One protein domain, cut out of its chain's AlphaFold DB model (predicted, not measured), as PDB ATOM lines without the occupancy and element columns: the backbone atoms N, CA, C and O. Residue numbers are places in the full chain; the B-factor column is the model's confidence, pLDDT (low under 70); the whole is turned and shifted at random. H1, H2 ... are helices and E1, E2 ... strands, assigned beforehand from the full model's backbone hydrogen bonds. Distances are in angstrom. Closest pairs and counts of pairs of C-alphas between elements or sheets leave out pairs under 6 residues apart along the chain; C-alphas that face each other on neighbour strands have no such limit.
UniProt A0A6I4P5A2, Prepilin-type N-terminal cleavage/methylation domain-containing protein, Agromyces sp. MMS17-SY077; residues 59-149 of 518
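Overview. This is residues 59 to 149 of the 518 residues of the protein "Prepilin-type N-terminal cleavage/methylation domain-containing protein" of Agromyces sp. MMS17-SY077 (UniProt A0A6I4P5A2). A narrow, twisted ribbon of three antiparallel strands, E1, E2 and E3, has one helix, H1, packed lengthwise over one of its faces, above E2 and E3. The loops at the ribbon's two ends lengthen the outline, which is elongated, with spans of 49 by 29 by 17 A. The printed part has 91 residues, with one named helix and three named strands in the order H1 E1 E2 E3; the sheet's order is E1 - E2 - E3. The class is mixed, helices and strands, with under half of the residues in named elements. The whole is only just loose, close to compact, with a radius of gyration of the C-alphas of 14.9 A.

Along the chain. H1 is residues 59 to 73, 21.7 A long, with C-alpha 59 at (252.534, 177.051, 296.830). E1, residues 96 to 106, measures 32.1 A, E2, residues 121 to 132, 34.0 A, and E3, residues 142 to 148, 20.3 A, ending with C-alpha 148 at (260.517, 168.375, 315.451).

Arrangement. The sheet is a meander, each strand the antiparallel neighbour of the one before. The hairpin E1 and E2 has N 99 and O 129 within hydrogen-bond range at 2.8 A; the hairpin E2 and E3 has N 126 and O 146 at 2.8 A. H1 is on the sheet at a height of 7.6 A, in two layers, a helix on one face of a sheet. It runs along the strands, at 25 degrees to E2 on the local plane. Its closest C-alphas to E3 are those of Thr 60 and Ala 142, 5.4 A apart. In H1 every O i to N i+4 pair is within hydrogen-bond range.

Size, cuts and confidence. The C-alphas of Gly 91 and Gly 118, the two farthest apart, are 50.9 A apart. The printed part has no cut. The links H1 to E1 and E1 to E2 are long. Residues 90 to 92 and 115 to 120 have pLDDT under 70.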
ATOM      1  N   ALA A  59     253.068 177.977 295.836       92.25
ATOM      2  CA  ALA A  59     252.534 177.051 296.830       92.25
ATOM      3  C   ALA A  59     253.662 176.352 297.605       92.25
ATOM      4  O   ALA A  59     253.587 176.247 298.827       92.25
ATOM      5  N   THR A  60     254.741 175.943 296.928       94.19
ATOM      6  CA  THR A  60     255.940 175.389 297.576       94.19
ATOM      7  C   THR A  60     256.624 176.417 298.473       94.19
ATOM      8  O   THR A  60     256.993 176.081 299.595       94.19
ATOM      9  N   ALA A  61     256.763 177.671 298.032       93.31
ATOM     10  CA  ALA A  61     257.339 178.727 298.867       93.31
ATOM     11  C   ALA A  61     256.502 178.988 300.133       93.31
ATOM     12  O   ALA A  61     257.062 179.138 301.217       93.31
ATOM     13  N   ILE A  62     255.168 178.987 300.015       93.75
ATOM     14  CA  ILE A  62     254.246 179.117 301.154       93.75
ATOM     15  C   ILE A  62     254.381 177.916 302.098       93.75
ATOM     16  O   ILE A  62     254.495 178.108 303.306       93.75
ATOM     17  N   ALA A  63     254.425 176.693 301.562       94.00
ATOM     18  CA  ALA A  63     254.589 175.482 302.365       94.00
ATOM     19  C   ALA A  63     255.905 175.501 303.163       94.00
ATOM     20  O   ALA A  63     255.917 175.169 304.344       94.00
ATOM     21  N   LEU A  64     257.010 175.933 302.544       94.06
ATOM     22  CA  LEU A  64     258.309 176.054 303.214       94.06
ATOM     23  C   LEU A  64     258.314 177.146 304.289       94.06
ATOM     24  O   LEU A  64     258.833 176.912 305.377       94.06
ATOM     25  N   ALA A  65     257.699 178.300 304.024       92.00
ATOM     26  CA  ALA A  65     257.574 179.361 305.021       92.00
ATOM     27  C   ALA A  65     256.779 178.899 306.257       92.00
ATOM     28  O   ALA A  65     257.136 179.238 307.384       92.00
ATOM     29  N   ASP A  66     255.734 178.090 306.056       92.38
ATOM     30  CA  ASP A  66     254.968 177.493 307.152       92.38
ATOM     31  C   ASP A  66     255.803 176.485 307.960       92.38
ATOM     32  O   ASP A  66     255.788 176.502 309.191       92.38
ATOM     33  N   ILE A  67     256.603 175.657 307.282       92.94
ATOM     34  CA  ILE A  67     257.550 174.741 307.932       92.94
ATOM     35  C   ILE A  67     258.601 175.501 308.749       92.94
ATOM     36  O   ILE A  67     258.921 175.087 309.864       92.94
ATOM     37  N   ASP A  68     259.130 176.609 308.234       92.56
ATOM     38  CA  ASP A  68     260.103 177.428 308.958       92.56
ATOM     39  C   ASP A  68     259.474 178.093 310.191       92.56
ATOM     40  O   ASP A  68     260.093 178.114 311.260       92.56
ATOM     41  N   LEU A  69     258.216 178.540 310.097       90.31
ATOM     42  CA  LEU A  69     257.447 179.014 311.251       90.31
ATOM     43  C   LEU A  69     257.303 177.910 312.305       90.31
ATOM     44  O   LEU A  69     257.606 178.132 313.476       90.31
ATOM     45  N   VAL A  70     256.901 176.709 311.893       90.06
ATOM     46  CA  VAL A  70     256.769 175.542 312.775       90.06
ATOM     47  C   VAL A  70     258.100 175.194 313.451       90.06
ATOM     48  O   VAL A  70     258.142 174.963 314.659       90.06
ATOM     49  N   ARG A  71     259.211 175.202 312.708       89.44
ATOM     50  CA  ARG A  71     260.554 174.959 313.261       89.44
ATOM     51  C   ARG A  71     260.985 176.033 314.252       89.44
ATOM     52  O   ARG A  71     261.672 175.707 315.216       89.44
ATOM     53  N   SER A  72     260.574 177.283 314.043       89.25
ATOM     54  CA  SER A  72     260.900 178.390 314.949       89.25
ATOM     55  C   SER A  72     260.254 178.253 316.333       89.25
ATOM     56  O   SER A  72     260.799 178.779 317.301       89.25
ATOM     57  N   VAL A  73     259.144 177.507 316.448       88.06
ATOM     58  CA  VAL A  73     258.512 177.189 317.741       88.06
ATOM     59  C   VAL A  73     259.440 176.325 318.598       88.06
ATOM     60  O   VAL A  73     259.523 176.526 319.807       88.06
ATOM     61  N   GLY A  74     260.153 175.374 317.985       79.00
ATOM     62  CA  GLY A  74     261.171 174.530 318.627       79.00
ATOM     63  C   GLY A  74     260.655 173.509 319.653       79.00
ATOM     64  O   GLY A  74     261.338 172.522 319.912       79.00
ATOM     65  N   ASP A  75     259.463 173.709 320.214       83.75
ATOM     66  CA  ASP A  75     258.792 172.776 321.117       83.75
ATOM     67  C   ASP A  75     257.730 171.950 320.360       83.75
ATOM     68  O   ASP A  75     256.713 172.508 319.935       83.75
ATOM     69  N   PRO A  76     257.909 170.623 320.199       83.44
ATOM     70  CA  PRO A  76     256.926 169.781 319.520       83.44
ATOM     71  C   PRO A  76     255.571 169.718 320.242       83.44
ATOM     72  O   PRO A  76     254.571 169.401 319.603       83.44
ATOM     73  N   PHE A  77     255.503 170.023 321.541       80.81
ATOM     74  CA  PHE A  77     254.241 170.049 322.289       80.81
ATOM     75  C   PHE A  77     253.426 171.326 322.045       80.81
ATOM     76  O   PHE A  77     252.225 171.332 322.290       80.81
ATOM     77  N   ALA A  78     254.055 172.385 321.530       82.69
ATOM     78  CA  ALA A  78     253.405 173.660 321.226       82.69
ATOM     79  C   ALA A  78     252.929 173.773 319.764       82.69
ATOM     80  O   ALA A  78     252.309 174.766 319.386       82.69
ATOM     81  N   VAL A  79     253.222 172.774 318.929       85.69
ATOM     82  CA  VAL A  79     252.810 172.731 317.520       85.69
ATOM     83  C   VAL A  79     251.603 171.815 317.389       85.69
ATOM     84  O   VAL A  79     251.749 170.632 317.656       85.69
ATOM     85  N   SER A  80     250.450 172.307 316.943       83.62
ATOM     86  CA  SER A  80     249.238 171.501 316.711       83.62
ATOM     87  C   SER A  80     248.901 171.367 315.224       83.62
ATOM     88  O   SER A  80     249.466 172.083 314.384       83.62
ATOM     89  N   ALA A  81     247.967 170.470 314.885       83.69
ATOM     90  CA  ALA A  81     247.293 170.572 313.595       83.69
ATOM     91  C   ALA A  81     246.473 171.872 313.553       83.69
ATOM     92  O   ALA A  81     245.980 172.365 314.572       83.69
ATOM     93  N   SER A  82     246.407 172.492 312.380       80.81
ATOM     94  CA  SER A  82     245.692 173.754 312.180       80.81
ATOM     95  C   SER A  82     245.588 174.061 310.694       80.81
ATOM     96  O   SER A  82     246.527 173.769 309.958       80.81
ATOM     97  N   ASP A  83     244.544 174.771 310.284       80.81
ATOM     98  CA  ASP A  83     244.459 175.369 308.950       80.81
ATOM     99  C   ASP A  83     244.673 176.885 309.073       80.81
ATOM    100  O   ASP A  83     243.752 177.609 309.472       80.81
ATOM    101  N   PRO A  84     245.891 177.401 308.808       80.25
ATOM    102  CA  PRO A  84     246.130 178.836 308.798       80.25
ATOM    103  C   PRO A  84     245.203 179.551 307.800       80.25
ATOM    104  O   PRO A  84     244.785 178.951 306.804       80.25
ATOM    105  N   PRO A  85     244.909 180.850 308.009       78.88
ATOM    106  CA  PRO A  85     244.101 181.619 307.072       78.88
ATOM    107  C   PRO A  85     244.634 181.526 305.630       78.88
ATOM    108  O   PRO A  85     245.852 181.589 305.433       78.88
ATOM    109  N   PRO A  86     243.751 181.427 304.615       80.69
ATOM    110  CA  PRO A  86     244.171 181.393 303.221       80.69
ATOM    111  C   PRO A  86     244.995 182.623 302.833       80.69
ATOM    112  O   PRO A  86     244.702 183.748 303.247       80.69
ATOM    113  N   VAL A  87     246.005 182.418 301.991       85.75
ATOM    114  CA  VAL A  87     246.928 183.475 301.562       85.75
ATOM    115  C   VAL A  87     246.605 183.890 300.133       85.75
ATOM    116  O   VAL A  87     246.429 183.047 299.255       85.75
ATOM    117  N   VAL A  88     246.572 185.200 299.879       80.44
ATOM    118  CA  VAL A  88     246.438 185.775 298.531       80.44
ATOM    119  C   VAL A  88     247.687 186.606 298.226       80.44
ATOM    120  O   VAL A  88     247.747 187.783 298.593       80.44
ATOM    121  N   PRO A  89     248.719 186.025 297.590       78.19
ATOM    122  CA  PRO A  89     249.915 186.765 297.212       78.19
ATOM    123  C   PRO A  89     249.590 187.888 296.219       78.19
ATOM    124  O   PRO A  89     248.817 187.712 295.269       78.19
ATOM    125  N   ALA A  90     250.213 189.051 296.413       67.94
ATOM    126  CA  ALA A  90     250.036 190.193 295.526       67.94
ATOM    127  C   ALA A  90     250.462 189.845 294.083       67.94
ATOM    128  O   ALA A  90     251.557 189.339 293.850       67.94
ATOM    129  N   GLY A  91     249.598 190.143 293.106       65.62
ATOM    130  CA  GLY A  91     249.914 190.021 291.676       65.62
ATOM    131  C   GLY A  91     249.555 188.692 290.994       65.62
ATOM    132  O   GLY A  91     249.836 188.558 289.803       65.62
ATOM    133  N   LEU A  92     248.930 187.735 291.693       68.38
ATOM    134  CA  LEU A  92     248.464 186.462 291.105       68.38
ATOM    135  C   LEU A  92     246.935 186.333 291.024       68.38
ATOM    136  O   LEU A  92     246.431 185.683 290.115       68.38
ATOM    137  N   GLY A  93     246.191 186.958 291.945       76.12
ATOM    138  CA  GLY A  93     244.728 186.810 292.008       76.12
ATOM    139  C   GLY A  93     244.265 185.388 292.359       76.12
ATOM    140  O   GLY A  93     243.113 185.040 292.113       76.12
ATOM    141  N   GLU A  94     245.157 184.564 292.911       84.44
ATOM    142  CA  GLU A  94     244.894 183.187 293.329       84.44
ATOM    143  C   GLU A  94     244.900 183.093 294.850       84.44
ATOM    144  O   GLU A  94     245.763 183.673 295.512       84.44
ATOM    145  N   THR A  95     243.930 182.361 295.400       90.12
ATOM    146  CA  THR A  95     243.882 182.057 296.833       90.12
ATOM    147  C   THR A  95     244.529 180.704 297.072       90.12
ATOM    148  O   THR A  95     244.171 179.732 296.398       90.12
ATOM    149  N   PHE A  96     245.457 180.660 298.024       92.00
ATOM    150  CA  PHE A  96     246.152 179.462 298.471       92.00
ATOM    151  C   PHE A  96     245.581 179.012 299.816       92.00
ATOM    152  O   PHE A  96     245.561 179.791 300.769       92.00
ATOM    153  N   THR A  97     245.136 177.762 299.892       93.81
ATOM    154  CA  THR A  97     244.633 177.133 301.115       93.81
ATOM    155  C   THR A  97     245.732 176.262 301.703       93.81
ATOM    156  O   THR A  97     246.235 175.366 301.021       93.81
ATOM    157  N   ILE A  98     246.097 176.542 302.954       92.69
ATOM    158  CA  ILE A  98     247.134 175.834 303.704       92.69
ATOM    159  C   ILE A  98     246.448 174.849 304.646       92.69
ATOM    160  O   ILE A  98     245.574 175.240 305.413       92.69
ATOM    161  N   THR A  99     246.884 173.596 304.613       92.25
ATOM    162  CA  THR A  99     246.461 172.551 305.545       92.25
ATOM    163  C   THR A  99     247.687 172.002 306.254       92.25
ATOM    164  O   THR A  99     248.586 171.471 305.595       92.25
ATOM    165  N   ARG A 100     247.737 172.121 307.587       90.94
ATOM    166  CA  ARG A 100     248.814 171.552 308.405       90.94
ATOM    167  C   ARG A 100     248.286 170.391 309.228       90.94
ATOM    168  O   ARG A 100     247.398 170.549 310.064       90.94
ATOM    169  N   THR A 101     248.916 169.239 309.054       89.88
ATOM    170  CA  THR A 101     248.657 168.040 309.852       89.88
ATOM    171  C   THR A 101     249.867 167.714 310.715       89.88
ATOM    172  O   THR A 101     251.009 167.998 310.345       89.88
ATOM    173  N   THR A 102     249.623 167.132 311.889       88.44
ATOM    174  CA  THR A 102     250.694 166.700 312.787       88.44
ATOM    175  C   THR A 102     250.438 165.296 313.307       88.44
ATOM    176  O   THR A 102     249.294 164.897 313.508       88.44
ATOM    177  N   ALA A 103     251.512 164.542 313.514       86.38
ATOM    178  CA  ALA A 103     251.461 163.209 314.094       86.38
ATOM    179  C   ALA A 103     252.682 162.980 314.981       86.38
ATOM    180  O   ALA A 103     253.788 163.429 314.672       86.38
ATOM    181  N   TRP A 104     252.501 162.268 316.086       85.38
ATOM    182  CA  TRP A 104     253.628 161.770 316.859       85.38
ATOM    183  C   TRP A 104     254.194 160.527 316.191       85.38
ATOM    184  O   TRP A 104     253.442 159.686 315.722       85.38
ATOM    185  N   VAL A 105     255.516 160.388 316.169       84.56
ATOM    186  CA  VAL A 105     256.169 159.201 315.614       84.56
ATOM    187  C   VAL A 105     256.742 158.360 316.744       84.56
ATOM    188  O   VAL A 105     257.475 158.858 317.604       84.56
ATOM    189  N   THR A 106     256.383 157.079 316.755       80.50
ATOM    190  CA  THR A 106     256.838 156.109 317.761       80.50
ATOM    191  C   THR A 106     258.205 155.521 317.411       80.50
ATOM    192  O   THR A 106     258.716 155.692 316.303       80.50
ATOM    193  N   SER A 107     258.792 154.747 318.325       74.56
ATOM    194  CA  SER A 107     260.042 154.013 318.077       74.56
ATOM    195  C   SER A 107     259.994 153.004 316.923       74.56
ATOM    196  O   SER A 107     261.052 152.603 316.446       74.56
ATOM    197  N   SER A 108     258.808 152.577 316.474       77.62
ATOM    198  CA  SER A 108     258.657 151.725 315.284       77.62
ATOM    199  C   SER A 108     258.533 152.522 313.979       77.62
ATOM    200  O   SER A 108     258.429 151.920 312.912       77.62
ATOM    201  N   GLY A 109     258.541 153.859 314.047       77.50
ATOM    202  CA  GLY A 109     258.350 154.746 312.898       77.50
ATOM    203  C   GLY A 109     256.886 154.949 312.495       77.50
ATOM    204  O   GLY A 109     256.627 155.557 311.458       77.50
ATOM    205  N   ALA A 110     255.932 154.447 313.285       81.19
ATOM    206  CA  ALA A 110     254.506 154.625 313.029       81.19
ATOM    207  C   ALA A 110     254.017 155.999 313.504       81.19
ATOM    208  O   ALA A 110     254.382 156.435 314.600       81.19
ATOM    209  N   ASP A 111     253.150 156.620 312.704       80.38
ATOM    210  CA  ASP A 111     252.401 157.814 313.091       80.38
ATOM    211  C   ASP A 111     251.284 157.444 314.049       80.38
ATOM    212  O   ASP A 111     250.490 156.538 313.791       80.38
ATOM    213  N   VAL A 112     251.213 158.180 315.146       75.00
ATOM    214  CA  VAL A 112     250.203 158.018 316.169       75.00
ATOM    215  C   VAL A 112     249.674 159.369 316.633       75.00
ATOM    216  O   VAL A 112     250.382 160.377 316.669       75.00
ATOM    217  N   SER A 113     248.406 159.384 317.020       74.69
ATOM    218  CA  SER A 113     247.822 160.454 317.823       74.69
ATOM    219  C   SER A 113     248.323 160.372 319.268       74.69
ATOM    220  O   SER A 113     248.854 159.350 319.711       74.69
ATOM    221  N   CYS A 114     248.087 161.423 320.057       73.19
ATOM    222  CA  CYS A 114     248.400 161.418 321.492       73.19
ATOM    223  C   CYS A 114     247.591 160.383 322.308       73.19
ATOM    224  O   CYS A 114     247.858 160.189 323.490       73.19
ATOM    225  N   SER A 115     246.620 159.698 321.690       68.62
ATOM    226  CA  SER A 115     245.862 158.594 322.288       68.62
ATOM    227  C   SER A 115     246.564 157.230 322.207       68.62
ATOM    228  O   SER A 115     246.122 156.287 322.865       68.62
ATOM    229  N   ALA A 116     247.662 157.094 321.456       64.31
ATOM    230  CA  ALA A 116     248.405 155.837 321.389       64.31
ATOM    231  C   ALA A 116     249.349 155.681 322.593       64.31
ATOM    232  O   ALA A 116     250.407 156.306 322.677       64.31
ATOM    233  N   GLY A 117     248.961 154.833 323.545       60.31
ATOM    234  CA  GLY A 117     249.797 154.470 324.693       60.31
ATOM    235  C   GLY A 117     250.821 153.376 324.376       60.31
ATOM    236  O   GLY A 117     250.729 152.691 323.360       60.31
ATOM    237  N   GLY A 118     251.784 153.169 325.279       59.72
ATOM    238  CA  GLY A 118     252.618 151.960 325.303       59.72
ATOM    239  C   GLY A 118     253.867 151.973 324.419       59.72
ATOM    240  O   GLY A 118     254.567 150.966 324.358       59.72
ATOM    241  N   THR A 119     254.186 153.090 323.763       63.72
ATOM    242  CA  THR A 119     255.432 153.243 322.996       63.72
ATOM    243  C   THR A 119     256.143 154.540 323.363       63.72
ATOM    244  O   THR A 119     255.547 155.465 323.917       63.72
ATOM    245  N   THR A 120     257.442 154.603 323.080       69.19
ATOM    246  CA  THR A 120     258.213 155.832 323.259       69.19
ATOM    247  C   THR A 120     257.981 156.743 322.055       69.19
ATOM    248  O   THR A 120     258.221 156.351 320.912       69.19
ATOM    249  N   LEU A 121     257.490 157.960 322.304       74.31
ATOM    250  CA  LEU A 121     257.420 158.998 321.276       74.31
ATOM    251  C   LEU A 121     258.828 159.540 321.013       74.31
ATOM    252  O   LEU A 121     259.551 159.860 321.960       74.31
ATOM    253  N   GLN A 122     259.217 159.626 319.742       76.12
ATOM    254  CA  GLN A 122     260.547 160.090 319.342       76.12
ATOM    255  C   GLN A 122     260.537 161.550 318.886       76.12
ATOM    256  O   GLN A 122     261.347 162.350 319.349       76.12
ATOM    257  N   TYR A 123     259.630 161.901 317.977       84.69
ATOM    258  CA  TYR A 123     259.521 163.237 317.395       84.69
ATOM    259  C   TYR A 123     258.097 163.487 316.899       84.69
ATOM    260  O   TYR A 123     257.327 162.546 316.693       84.69
ATOM    261  N   LYS A 124     257.750 164.759 316.699       86.69
ATOM    262  CA  LYS A 124     256.496 165.152 316.050       86.69
ATOM    263  C   LYS A 124     256.763 165.411 314.572       86.69
ATOM    264  O   LYS A 124     257.645 166.201 314.238       86.69
ATOM    265  N   ARG A 125     256.045 164.723 313.685       90.56
ATOM    266  CA  ARG A 125     256.043 164.981 312.243       90.56
ATOM    267  C   ARG A 125     254.980 166.023 311.927       90.56
ATOM    268  O   ARG A 125     253.879 165.973 312.469       90.56
ATOM    269  N   VAL A 126     255.324 166.955 311.049       91.12
ATOM    270  CA  VAL A 126     254.434 168.004 310.562       91.12
ATOM    271  C   VAL A 126     254.459 167.973 309.044       91.12
ATOM    272  O   VAL A 126     255.532 168.090 308.451       91.12
ATOM    273  N   ASN A 127     253.284 167.815 308.441       92.94
ATOM    274  CA  ASN A 127     253.080 167.887 307.001       92.94
ATOM    275  C   ASN A 127     252.238 169.123 306.686       92.94
ATOM    276  O   ASN A 127     251.177 169.333 307.279       92.94
ATOM    277  N   VAL A 128     252.721 169.935 305.754       93.62
ATOM    278  CA  VAL A 128     252.024 171.107 305.231       93.62
ATOM    279  C   VAL A 128     251.664 170.831 303.784       93.62
ATOM    280  O   VAL A 128     252.539 170.519 302.979       93.62
ATOM    281  N   SER A 129     250.389 170.983 303.445       94.62
ATOM    282  CA  SER A 129     249.862 170.871 302.090       94.62
ATOM    283  C   SER A 129     249.244 172.200 301.675       94.62
ATOM    284  O   SER A 129     248.444 172.775 302.408       94.62
ATOM    285  N   VAL A 130     249.618 172.703 300.502       94.62
ATOM    286  CA  VAL A 130     249.128 173.971 299.962       94.62
ATOM    287  C   VAL A 130     248.461 173.721 298.619       94.62
ATOM    288  O   VAL A 130     249.095 173.286 297.652       94.62
ATOM    289  N   SER A 131     247.167 174.016 298.560       93.81
ATOM    290  CA  SER A 131     246.359 173.987 297.337       93.81
ATOM    291  C   SER A 131     246.031 175.409 296.884       93.81
ATOM    292  O   SER A 131     246.125 176.344 297.675       93.81
ATOM    293  N   TRP A 132     245.668 175.599 295.614       93.06
ATOM    294  CA  TRP A 132     245.343 176.920 295.068       93.06
ATOM    295  C   TRP A 132     244.066 176.922 294.235       93.06
ATOM    296  O   TRP A 132     243.591 175.898 293.737       93.06
ATOM    297  N   THR A 133     243.502 178.116 294.079       88.00
ATOM    298  CA  THR A 133     242.290 178.329 293.286       88.00
ATOM    299  C   THR A 133     242.560 178.030 291.810       88.00
ATOM    300  O   THR A 133     243.485 178.588 291.227       88.00
ATOM    301  N   ASN A 134     241.696 177.226 291.181       84.88
ATOM    302  CA  ASN A 134     241.833 176.749 289.793       84.88
ATOM    303  C   ASN A 134     243.023 175.805 289.546       84.88
ATOM    304  O   ASN A 134     243.534 175.764 288.427       84.88
ATOM    305  N   MET A 135     243.442 175.038 290.558       87.75
ATOM    306  CA  MET A 135     244.420 173.960 290.388       87.75
ATOM    307  C   MET A 135     244.025 173.041 289.221       87.75
ATOM    308  O   MET A 135     242.866 172.617 289.121       87.75
ATOM    309  N   ALA A 136     244.972 172.759 288.319       85.88
ATOM    310  CA  ALA A 136     244.681 171.967 287.130       85.88
ATOM    311  C   ALA A 136     244.143 170.571 287.497       85.88
ATOM    312  O   ALA A 136     244.509 169.965 288.508       85.88
ATOM    313  N   ARG A 137     243.236 170.038 286.670       81.06
ATOM    314  CA  ARG A 137     242.630 168.719 286.910       81.06
ATOM    315  C   ARG A 137     243.716 167.640 286.917       81.06
ATOM    316  O   ARG A 137     244.398 167.456 285.915       81.06
ATOM    317  N   GLY A 138     243.829 166.910 288.025       81.19
ATOM    318  CA  GLY A 138     244.848 165.872 288.213       81.19
ATOM    319  C   GLY A 138     246.181 166.376 288.778       81.19
ATOM    320  O   GLY A 138     247.042 165.550 289.070       81.19
ATOM    321  N   SER A 139     246.353 167.689 288.980       84.88
ATOM    322  CA  SER A 139     247.474 168.221 289.762       84.88
ATOM    323  C   SER A 139     247.312 167.860 291.241       84.88
ATOM    324  O   SER A 139     246.198 167.729 291.751       84.88
ATOM    325  N   VAL A 140     248.440 167.697 291.932       90.56
ATOM    326  CA  VAL A 140     248.483 167.458 293.381       90.56
ATOM    327  C   VAL A 140     248.990 168.708 294.106       90.56
ATOM    328  O   VAL A 140     249.890 169.376 293.567       90.56
ATOM    329  N   PRO A 141     248.462 169.008 295.311       93.38
ATOM    330  CA  PRO A 141     248.936 170.108 296.146       93.38
ATOM    331  C   PRO A 141     250.456 170.094 296.345       93.38
ATOM    332  O   PRO A 141     251.108 169.049 296.244       93.38
ATOM    333  N   ALA A 142     251.033 171.260 296.630       94.25
ATOM    334  CA  ALA A 142     252.430 171.341 297.038       94.25
ATOM    335  C   ALA A 142     252.546 170.910 298.502       94.25
ATOM    336  O   ALA A 142     251.838 171.449 299.348       94.25
ATOM    337  N   THR A 143     253.431 169.961 298.802       95.50
ATOM    338  CA  THR A 143     253.610 169.430 300.158       95.50
ATOM    339  C   THR A 143     255.022 169.673 300.672       95.50
ATOM    340  O   THR A 143     255.985 169.579 299.908       95.50
ATOM    341  N   ALA A 144     255.153 169.942 301.966       94.06
ATOM    342  CA  ALA A 144     256.426 170.014 302.668       94.06
ATOM    343  C   ALA A 144     256.321 169.298 304.019       94.06
ATOM    344  O   ALA A 144     255.306 169.398 304.704       94.06
ATOM    345  N   ASP A 145     257.385 168.593 304.399       93.06
ATOM    346  CA  ASP A 145     257.446 167.795 305.621       93.06
ATOM    347  C   ASP A 145     258.602 168.245 306.511       93.06
ATOM    348  O   ASP A 145     259.706 168.547 306.047       93.06
ATOM    349  N   THR A 146     258.374 168.231 307.820       92.75
ATOM    350  CA  THR A 146     259.438 168.358 308.812       92.75
ATOM    351  C   THR A 146     259.184 167.458 310.008       92.75
ATOM    352  O   THR A 146     258.061 167.047 310.289       92.75
ATOM    353  N   ILE A 147     260.252 167.186 310.745       90.62
ATOM    354  CA  ILE A 147     260.187 166.603 312.079       90.62
ATOM    355  C   ILE A 147     260.668 167.630 313.099       90.62
ATOM    356  O   ILE A 147     261.528 168.458 312.791       90.62
ATOM    357  N   ILE A 148     260.105 167.577 314.299       87.44
ATOM    358  CA  ILE A 148     260.517 168.375 315.451       87.44
ATOM    359  C   ILE A 148     260.873 167.401 316.565       87.44
ATOM    360  O   ILE A 148     260.031 166.623 317.025       87.44
ATOM    361  N   ALA A 149     262.138 167.434 316.968       82.25
ATOM    362  CA  ALA A 149     262.617 166.663 318.097       82.25
ATOM    363  C   ALA A 149     262.369 167.446 319.400       82.25
ATOM    364  O   ALA A 149     262.582 168.657 319.434       82.25
TER     365      ALA A 149